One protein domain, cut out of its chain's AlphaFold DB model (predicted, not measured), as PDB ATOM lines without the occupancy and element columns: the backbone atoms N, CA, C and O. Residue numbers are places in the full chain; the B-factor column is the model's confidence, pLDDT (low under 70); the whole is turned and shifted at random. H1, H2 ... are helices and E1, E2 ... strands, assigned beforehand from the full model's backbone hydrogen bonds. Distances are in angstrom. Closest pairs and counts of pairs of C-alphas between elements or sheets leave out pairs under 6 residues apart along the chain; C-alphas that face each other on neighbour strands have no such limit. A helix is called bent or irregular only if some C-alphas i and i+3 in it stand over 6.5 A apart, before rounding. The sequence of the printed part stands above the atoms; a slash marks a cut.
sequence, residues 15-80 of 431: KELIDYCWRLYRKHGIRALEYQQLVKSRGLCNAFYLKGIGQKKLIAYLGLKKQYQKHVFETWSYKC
ATOM      1  N   LYS A  15     113.807  94.862 191.201       87.06
ATOM      2  CA  LYS A  15     113.232  94.690 189.861       87.06
ATOM      3  C   LYS A  15     112.226  95.799 189.552       87.06
ATOM      4  O   LYS A  15     112.349  96.457 188.525       87.06
ATOM      5  N   GLU A  16     111.330  96.101 190.487       89.75
ATOM      6  CA  GLU A  16     110.306  97.141 190.314       89.75
ATOM      7  C   GLU A  16     110.898  98.548 190.169       89.75
ATOM      8  O   GLU A  16     110.400  99.353 189.380       89.75
ATOM      9  N   LEU A  17     111.993  98.845 190.881       88.75
ATOM     10  CA  LEU A  17     112.731 100.103 190.720       88.75
ATOM     11  C   LEU A  17     113.369 100.223 189.327       88.75
ATOM     12  O   LEU A  17     113.314 101.289 188.707       88.75
ATOM     13  N   ILE A  18     113.966  99.138 188.823       89.69
ATOM     14  CA  ILE A  18     114.563  99.096 187.480       89.69
ATOM     15  C   ILE A  18     113.470  99.249 186.414       89.69
ATOM     16  O   ILE A  18     113.616 100.086 185.522       89.69
ATOM     17  N   ASP A  19     112.351  98.536 186.548       90.62
ATOM     18  CA  ASP A  19     111.216  98.603 185.622       90.62
ATOM     19  C   ASP A  19     110.564  99.991 185.609       90.62
ATOM     20  O   ASP A  19     110.206 100.514 184.550       90.62
ATOM     21  N   TYR A  20     110.454 100.640 186.771       90.44
ATOM     22  CA  TYR A  20     109.988 102.022 186.860       90.44
ATOM     23  C   TYR A  20     110.903 102.979 186.084       90.44
ATOM     24  O   TYR A  20     110.423 103.796 185.292       90.44
ATOM     25  N   CYS A  21     112.223 102.856 186.245       89.38
ATOM     26  CA  CYS A  21     113.183 103.650 185.479       89.38
ATOM     27  C   CYS A  21     113.181 103.317 183.985       89.38
ATOM     28  O   CYS A  21     113.373 104.218 183.168       89.38
ATOM     29  N   TRP A  22     112.906 102.070 183.605       91.69
ATOM     30  CA  TRP A  22     112.732 101.693 182.205       91.69
ATOM     31  C   TRP A  22     111.498 102.353 181.581       91.69
ATOM     32  O   TRP A  22     111.576 102.883 180.472       91.69
ATOM     33  N   ARG A  23     110.378 102.426 182.314       91.44
ATOM     34  CA  ARG A  23     109.184 103.178 181.888       91.44
ATOM     35  C   ARG A  23     109.461 104.676 181.759       91.44
ATOM     36  O   ARG A  23     109.058 105.285 180.769       91.44
ATOM     37  N   LEU A  24     110.186 105.263 182.714       89.69
ATOM     38  CA  LEU A  24     110.621 106.663 182.627       89.69
ATOM     39  C   LEU A  24     111.489 106.915 181.389       89.69
ATOM     40  O   LEU A  24     111.265 107.889 180.672       89.69
ATOM     41  N   TYR A  25     112.441 106.021 181.118       92.06
ATOM     42  CA  TYR A  25     113.279 106.078 179.924       92.06
ATOM     43  C   TYR A  25     112.456 105.971 178.634       92.06
ATOM     44  O   TYR A  25     112.649 106.779 177.733       92.06
ATOM     45  N   ARG A  26     111.496 105.042 178.543       90.56
ATOM     46  CA  ARG A  26     110.620 104.925 177.362       90.56
ATOM     47  C   ARG A  26     109.800 106.190 177.107       90.56
ATOM     48  O   ARG A  26     109.602 106.556 175.956       90.56
ATOM     49  N   LYS A  27     109.346 106.868 178.166       91.25
ATOM     50  CA  LYS A  27     108.493 108.061 178.055       91.25
ATOM     51  C   LYS A  27     109.266 109.345 177.738       91.25
ATOM     52  O   LYS A  27     108.764 110.208 177.028       91.25
ATOM     53  N   HIS A  28     110.465 109.503 178.293       88.19
ATOM     54  CA  HIS A  28     111.193 110.781 178.289       88.19
ATOM     55  C   HIS A  28     112.627 110.668 177.751       88.19
ATOM     56  O   HIS A  28     113.413 111.618 177.818       88.19
ATOM     57  N   GLY A  29     112.982 109.500 177.222       88.25
ATOM     58  CA  GLY A  29     114.306 109.191 176.714       88.25
ATOM     59  C   GLY A  29     115.382 109.166 177.799       88.25
ATOM     60  O   GLY A  29     115.135 109.141 179.007       88.25
ATOM     61  N   ILE A  30     116.631 109.210 177.342       89.06
ATOM     62  CA  ILE A  30     117.833 109.079 178.175       89.06
ATOM     63  C   ILE A  30     117.968 110.173 179.254       89.06
ATOM     64  O   ILE A  30     118.575 109.931 180.298       89.06
ATOM     65  N   ARG A  31     117.343 111.345 179.048       86.94
ATOM     66  CA  ARG A  31     117.330 112.479 179.992       86.94
ATOM     67  C   ARG A  31     116.675 112.134 181.325       86.94
ATOM     68  O   ARG A  31     117.125 112.612 182.360       86.94
ATOM     69  N   ALA A  32     115.647 111.285 181.331       87.56
ATOM     70  CA  ALA A  32     114.968 110.908 182.572       87.56
ATOM     71  C   ALA A  32     115.845 110.094 183.528       87.56
ATOM     72  O   ALA A  32     115.540 110.006 184.715       87.56
ATOM     73  N   LEU A  33     116.943 109.530 183.023       88.94
ATOM     74  CA  LEU A  33     117.910 108.796 183.825       88.94
ATOM     75  C   LEU A  33     119.035 109.685 184.364       88.94
ATOM     76  O   LEU A  33     119.926 109.163 185.026       88.94
ATOM     77  N   GLU A  34     119.028 110.997 184.107       86.00
ATOM     78  CA  GLU A  34     119.958 111.947 184.725       86.00
ATOM     79  C   GLU A  34     119.706 112.077 186.228       86.00
ATOM     80  O   GLU A  34     118.562 112.098 186.679       86.00
ATOM     81  N   TYR A  35     120.773 112.270 187.005       82.12
ATOM     82  CA  TYR A  35     120.684 112.367 188.459       82.12
ATOM     83  C   TYR A  35     119.695 113.452 188.901       82.12
ATOM     84  O   TYR A  35     118.841 113.196 189.740       82.12
ATOM     85  N   GLN A  36     119.733 114.629 188.269       80.25
ATOM     86  CA  GLN A  36     118.807 115.719 188.585       80.25
ATOM     87  C   GLN A  36     117.338 115.346 188.341       80.25
ATOM     88  O   GLN A  36     116.476 115.772 189.103       80.25
ATOM     89  N   GLN A  37     117.034 114.545 187.316       83.19
ATOM     90  CA  GLN A  37     115.661 114.111 187.035       83.19
ATOM     91  C   GLN A  37     115.228 112.969 187.962       83.19
ATOM     92  O   GLN A  37     114.085 112.943 188.418       83.19
ATOM     93  N   LEU A  38     116.148 112.067 188.313       84.19
ATOM     94  CA  LEU A  38     115.890 111.008 189.290       84.19
ATOM     95  C   LEU A  38     115.628 111.585 190.691       84.19
ATOM     96  O   LEU A  38     114.710 111.131 191.368       84.19
ATOM     97  N   VAL A  39     116.357 112.634 191.089       81.50
ATOM     98  CA  VAL A  39     116.162 113.335 192.372       81.50
ATOM     99  C   VAL A  39     114.808 114.048 192.440       81.50
ATOM    100  O   VAL A  39     114.204 114.103 193.511       81.50
ATOM    101  N   LYS A  40     114.276 114.543 191.310       82.00
ATOM    102  CA  LYS A  40     112.922 115.131 191.266       82.00
ATOM    103  C   LYS A  40     111.831 114.125 191.637       82.00
ATOM    104  O   LYS A  40     110.795 114.518 192.169       82.00
ATOM    105  N   SER A  41     112.060 112.832 191.402       79.75
ATOM    106  CA  SER A  41     111.175 111.773 191.891       79.75
ATOM    107  C   SER A  41     111.427 111.550 193.384       79.75
ATOM    108  O   SER A  41     112.262 110.731 193.771       79.75
ATOM    109  N   ARG A  42     110.712 112.303 194.233       76.00
ATOM    110  CA  ARG A  42     110.847 112.258 195.701       76.00
ATOM    111  C   ARG A  42     110.860 110.809 196.211       76.00
ATOM    112  O   ARG A  42     109.899 110.073 196.014       76.00
ATOM    113  N   GLY A  43     111.960 110.422 196.861       77.38
ATOM    114  CA  GLY A  43     112.142 109.104 197.481       77.38
ATOM    115  C   GLY A  43     112.795 108.023 196.606       77.38
ATOM    116  O   GLY A  43     113.278 107.029 197.153       77.38
ATOM    117  N   LEU A  44     112.909 108.237 195.288       83.00
ATOM    118  CA  LEU A  44     113.481 107.266 194.343       83.00
ATOM    119  C   LEU A  44     114.990 107.062 194.553       83.00
ATOM    120  O   LEU A  44     115.461 105.931 194.637       83.00
ATOM    121  N   CYS A  45     115.761 108.147 194.692       81.00
ATOM    122  CA  CYS A  45     117.207 108.059 194.931       81.00
ATOM    123  C   CYS A  45     117.545 107.380 196.266       81.00
ATOM    124  O   CYS A  45     118.486 106.590 196.318       81.00
ATOM    125  N   ASN A  46     116.751 107.625 197.315       81.25
ATOM    126  CA  ASN A  46     116.929 106.955 198.606       81.25
ATOM    127  C   ASN A  46     116.616 105.455 198.511       81.25
ATOM    128  O   ASN A  46     117.377 104.651 199.038       81.25
ATOM    129  N   ALA A  47     115.553 105.065 197.796       83.50
ATOM    130  CA  ALA A  47     115.240 103.653 197.561       83.50
ATOM    131  C   ALA A  47     116.363 102.940 196.782       83.50
ATOM    132  O   ALA A  47     116.771 101.837 197.135       83.50
ATOM    133  N   PHE A  48     116.946 103.605 195.779       83.88
ATOM    134  CA  PHE A  48     118.108 103.092 195.055       83.88
ATOM    135  C   PHE A  48     119.358 102.940 195.928       83.88
ATOM    136  O   PHE A  48     120.064 101.935 195.807       83.88
ATOM    137  N   TYR A  49     119.623 103.911 196.807       81.12
ATOM    138  CA  TYR A  49     120.747 103.869 197.740       81.12
ATOM    139  C   TYR A  49     120.625 102.691 198.714       81.12
ATOM    140  O   TYR A  49     121.545 101.880 198.796       81.12
ATOM    141  N   LEU A  50     119.456 102.523 199.347       83.12
ATOM    142  CA  LEU A  50     119.171 101.417 200.273       83.12
ATOM    143  C   LEU A  50     119.283 100.029 199.618       83.12
ATOM    144  O   LEU A  50     119.513  99.040 200.305       83.12
ATOM    145  N   LYS A  51     119.134  99.940 198.290       82.94
ATOM    146  CA  LYS A  51     119.275  98.694 197.517       82.94
ATOM    147  C   LYS A  51     120.618  98.579 196.773       82.94
ATOM    148  O   LYS A  51     120.792  97.663 195.970       82.94
ATOM    149  N   GLY A  52     121.570  99.492 196.998       81.44
ATOM    150  CA  GLY A  52     122.923  99.443 196.423       81.44
ATOM    151  C   GLY A  52     123.013  99.701 194.908       81.44
ATOM    152  O   GLY A  52     124.013  99.348 194.264       81.44
ATOM    153  N   ILE A  53     121.987 100.311 194.311       83.50
ATOM    154  CA  ILE A  53     121.882 100.562 192.867       83.50
ATOM    155  C   ILE A  53     122.203 102.035 192.596       83.50
ATOM    156  O   ILE A  53     121.331 102.888 192.487       83.50
ATOM    157  N   GLY A  54     123.488 102.354 192.457       82.62
ATOM    158  CA  GLY A  54     123.889 103.679 191.982       82.62
ATOM    159  C   GLY A  54     123.437 103.929 190.536       82.62
ATOM    160  O   GLY A  54     123.310 102.993 189.747       82.62
ATOM    161  N   GLN A  55     123.290 105.197 190.147       84.31
ATOM    162  CA  GLN A  55     122.882 105.602 188.792       84.31
ATOM    163  C   GLN A  55     123.714 104.922 187.684       84.31
ATOM    164  O   GLN A  55     123.168 104.412 186.708       84.31
ATOM    165  N   LYS A  56     125.042 104.836 187.861       83.50
ATOM    166  CA  LYS A  56     125.942 104.136 186.925       83.50
ATOM    167  C   LYS A  56     125.592 102.650 186.770       83.50
ATOM    168  O   LYS A  56     125.654 102.131 185.660       83.50
ATOM    169  N   LYS A  57     125.223 101.976 187.868       86.19
ATOM    170  CA  LYS A  57     124.799 100.568 187.861       86.19
ATOM    171  C   LYS A  57     123.429 100.419 187.198       86.19
ATOM    172  O   LYS A  57     123.277  99.530 186.375       86.19
ATOM    173  N   LEU A  58     122.476 101.314 187.477       88.25
ATOM    174  CA  LEU A  58     121.166 101.342 186.809       88.25
ATOM    175  C   LEU A  58     121.309 101.452 185.284       88.25
ATOM    176  O   LEU A  58     120.762 100.636 184.553       88.25
ATOM    177  N   ILE A  59     122.095 102.416 184.800       89.19
ATOM    178  CA  ILE A  59     122.352 102.607 183.363       89.19
ATOM    179  C   ILE A  59     122.979 101.355 182.735       89.19
ATOM    180  O   ILE A  59     122.666 101.016 181.594       89.19
ATOM    181  N   ALA A  60     123.864 100.670 183.468       86.88
ATOM    182  CA  ALA A  60     124.454  99.415 183.023       86.88
ATOM    183  C   ALA A  60     123.422  98.273 182.974       86.88
ATOM    184  O   ALA A  60     123.379  97.576 181.966       86.88
ATOM    185  N   TYR A  61     122.562  98.128 183.993       88.00
ATOM    186  CA  TYR A  61     121.486  97.125 184.013       88.00
ATOM    187  C   TYR A  61     120.490  97.301 182.869       88.00
ATOM    188  O   TYR A  61     120.008  96.317 182.326       88.00
ATOM    189  N   LEU A  62     120.221  98.544 182.471       89.06
ATOM    190  CA  LEU A  62     119.326  98.854 181.357       89.06
ATOM    191  C   LEU A  62     119.994  98.714 179.974       89.06
ATOM    192  O   LEU A  62     119.361  98.985 178.960       89.06
ATOM    193  N   GLY A  63     121.285  98.361 179.900       89.00
ATOM    194  CA  GLY A  63     122.018  98.267 178.630       89.00
ATOM    195  C   GLY A  63     122.294  99.620 177.953       89.00
ATOM    196  O   GLY A  63     122.749  99.670 176.813       89.00
ATOM    197  N   LEU A  64     122.081 100.742 178.649       90.69
ATOM    198  CA  LEU A  64     122.101 102.090 178.064       90.69
ATOM    199  C   LEU A  64     123.457 102.801 178.168       90.69
ATOM    200  O   LEU A  64     123.553 103.997 177.897       90.69
ATOM    201  N   LYS A  65     124.532 102.098 178.550       83.81
ATOM    202  CA  LYS A  65     125.844 102.705 178.851       83.81
ATOM    203  C   LYS A  65     126.375 103.592 177.718       83.81
ATOM    204  O   LYS A  65     126.769 104.726 177.976       83.81
ATOM    205  N   LYS A  66     126.339 103.108 176.470       77.94
ATOM    206  CA  LYS A  66     126.804 103.866 175.291       77.94
ATOM    207  C   LYS A  66     125.926 105.089 175.008       77.94
ATOM    208  O   LYS A  66     126.450 106.174 174.769       77.94
ATOM    209  N   GLN A  67     124.603 104.934 175.075       83.19
ATOM    210  CA  GLN A  67     123.657 106.022 174.814       83.19
ATOM    211  C   GLN A  67     123.731 107.107 175.894       83.19
ATOM    212  O   GLN A  67     123.761 108.292 175.572       83.19
ATOM    213  N   TYR A  68     123.819 106.715 177.167       82.38
ATOM    214  CA  TYR A  68     123.971 107.649 178.278       82.38
ATOM    215  C   TYR A  68     125.296 108.408 178.200       82.38
ATOM    216  O   TYR A  68     125.319 109.618 178.396       82.38
ATOM    217  N   GLN A  69     126.398 107.724 177.869       76.38
ATOM    218  CA  GLN A  69     127.682 108.385 177.633       76.38
ATOM    219  C   GLN A  69     127.561 109.425 176.521       76.38
ATOM    220  O   GLN A  69     127.928 110.572 176.753       76.38
ATOM    221  N   LYS A  70     126.996 109.063 175.361       75.00
ATOM    222  CA  LYS A  70     126.765 109.994 174.245       75.00
ATOM    223  C   LYS A  70     125.939 111.212 174.678       75.00
ATOM    224  O   LYS A  70     126.365 112.340 174.460       75.00
ATOM    225  N   HIS A  71     124.827 110.985 175.375       80.56
ATOM    226  CA  HIS A  71     123.963 112.048 175.887       80.56
ATOM    227  C   HIS A  71     124.689 112.990 176.851       80.56
ATOM    228  O   HIS A  71     124.644 114.203 176.671       80.56
ATOM    229  N   VAL A  72     125.419 112.452 177.833       72.94
ATOM    230  CA  VAL A  72     126.251 113.262 178.736       72.94
ATOM    231  C   VAL A  72     127.315 114.021 177.938       72.94
ATOM    232  O   VAL A  72     127.529 115.201 178.172       72.94
ATOM    233  N   PHE A  73     127.960 113.410 176.947       65.12
ATOM    234  CA  PHE A  73     128.922 114.120 176.096       65.12
ATOM    235  C   PHE A  73     128.303 115.287 175.307       65.12
ATOM    236  O   PHE A  73     128.999 116.266 175.037       65.12
ATOM    237  N   GLU A  74     127.018 115.215 174.960       67.62
ATOM    238  CA  GLU A  74     126.300 116.243 174.196       67.62
ATOM    239  C   GLU A  74     125.719 117.364 175.069       67.62
ATOM    240  O   GLU A  74     125.698 118.523 174.650       67.62
ATOM    241  N   THR A  75     125.257 117.045 176.281       69.19
ATOM    242  CA  THR A  75     124.516 117.985 177.138       69.19
ATOM    243  C   THR A  75     125.321 118.537 178.308       69.19
ATOM    244  O   THR A  75     124.908 119.528 178.912       69.19
ATOM    245  N   TRP A  76     126.476 117.948 178.630       67.44
ATOM    246  CA  TRP A  76     127.192 118.301 179.850       67.44
ATOM    247  C   TRP A  76     127.842 119.684 179.769       67.44
ATOM    248  O   TRP A  76     128.673 119.994 178.908       67.44
ATOM    249  N   SER A  77     127.455 120.524 180.719       66.38
ATOM    250  CA  SER A  77     128.052 121.816 181.011       66.38
ATOM    251  C   SER A  77     128.595 121.804 182.436       66.38
ATOM    252  O   SER A  77     128.101 121.081 183.301       66.38
ATOM    253  N   TYR A  78     129.639 122.585 182.682       65.12
ATOM    254  CA  TYR A  78     130.187 122.783 184.017       65.12
ATOM    255  C   TYR A  78     130.237 124.272 184.324       65.12
ATOM    256  O   TYR A  78     130.409 125.104 183.432       65.12
ATOM    257  N   LYS A  79     130.058 124.616 185.597       63.50
ATOM    258  CA  LYS A  79     130.204 125.990 186.071       63.50
ATOM    259  C   LYS A  79     131.695 126.229 186.309       63.50
ATOM    260  O   LYS A  79     132.309 125.486 187.069       63.50
ATOM    261  N   CYS A  80     132.304 127.181 185.608       60.53
ATOM    262  CA  CYS A  80     133.699 127.539 185.870       60.53
ATOM    263  C   CYS A  80     133.807 128.384 187.148       60.53
ATOM    264  O   CYS A  80     132.797 128.870 187.655       60.53
TER     265      CYS A  80
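This is residues 15 to 80 of the 431 residues of an uncharacterized protein of Elusimicrobia bacterium (UniProt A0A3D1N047). A long helix, H1, turns sharply at a kink near residue 27; H4 packs crosswise on it near Ile 18, before the kink, and H5 packs on residues 30 to 31, after it. The short helices H2 and H3 make a corner between H1 and H4 along the chain, and beyond H5 the printed part runs out in a tail with the short strand E1, well away from H1 to H4. There are 66 residues printed, with five named helices and one named strand in the order H1, H2, H3, H4, H5, E1, and the class is mostly helix. The whole is compact, with a radius of gyration of the C-alphas of 11.8 A and spans of 34 by 25 by 21 A.

H1, residues 15 to 33, is irregular: C-alphas 27 and 30 are 9.4 A apart, at the kink of 117 degrees. H2, residues 35 to 40, is close to H1 but not clearly touching; their closest C-alphas, those of Ala 32 and Leu 38, are 6.8 A apart. H3, residues 44 to 50, and H2 only just touch, with 3 pairs of C-alphas within 8 A, and only at the corner by their link; the closest C-alphas are those of Val 39 and Cys 45, at 6.0 A. H4, residues 55 to 61, touches H1, about perpendicular at 74 degrees, with the closest C-alphas, those of Ile 18 and Leu 58, 7.0 A apart. H3 and H4 are apart, but only just, at 8.3 A. H5, residues 65 to 75, touches H1 at its residues 30 to 31 alone; the closest C-alphas are those of Ile 30 and Tyr 68, at 6.3 A. H5 and H1 run the same way at a steep tilt of 37 degrees, only just past shallow. E1, residues 77 to 79, pairs with no named strand and meets H5 only through their link. Each O i to N i+4 pair is within hydrogen-bond range in H2, H3, H4 and H5; in H1 it is 11 of 15.

H1 begins at C-alpha 15, (113.232, 94.690, 189.861), and measures 16.0 A from first to last C-alpha. H2 spans 8.7 A, H3 10.1 A and H4 9.8 A. H5 spans 15.4 A from C-alpha 65 at (125.844, 102.705, 178.851). E1 spans 6.9 A and ends at C-alpha 79, (130.204, 125.990, 186.071).

The two C-alphas farthest apart are those of Lys 15 and Cys 80, at 38.9 A. The printed part has no cut, and the five links between named elements are tight. The mean pLDDT of the printed part is 82.6; residues 73 to 80, of which 73 to 75 belong to H5, are under 70.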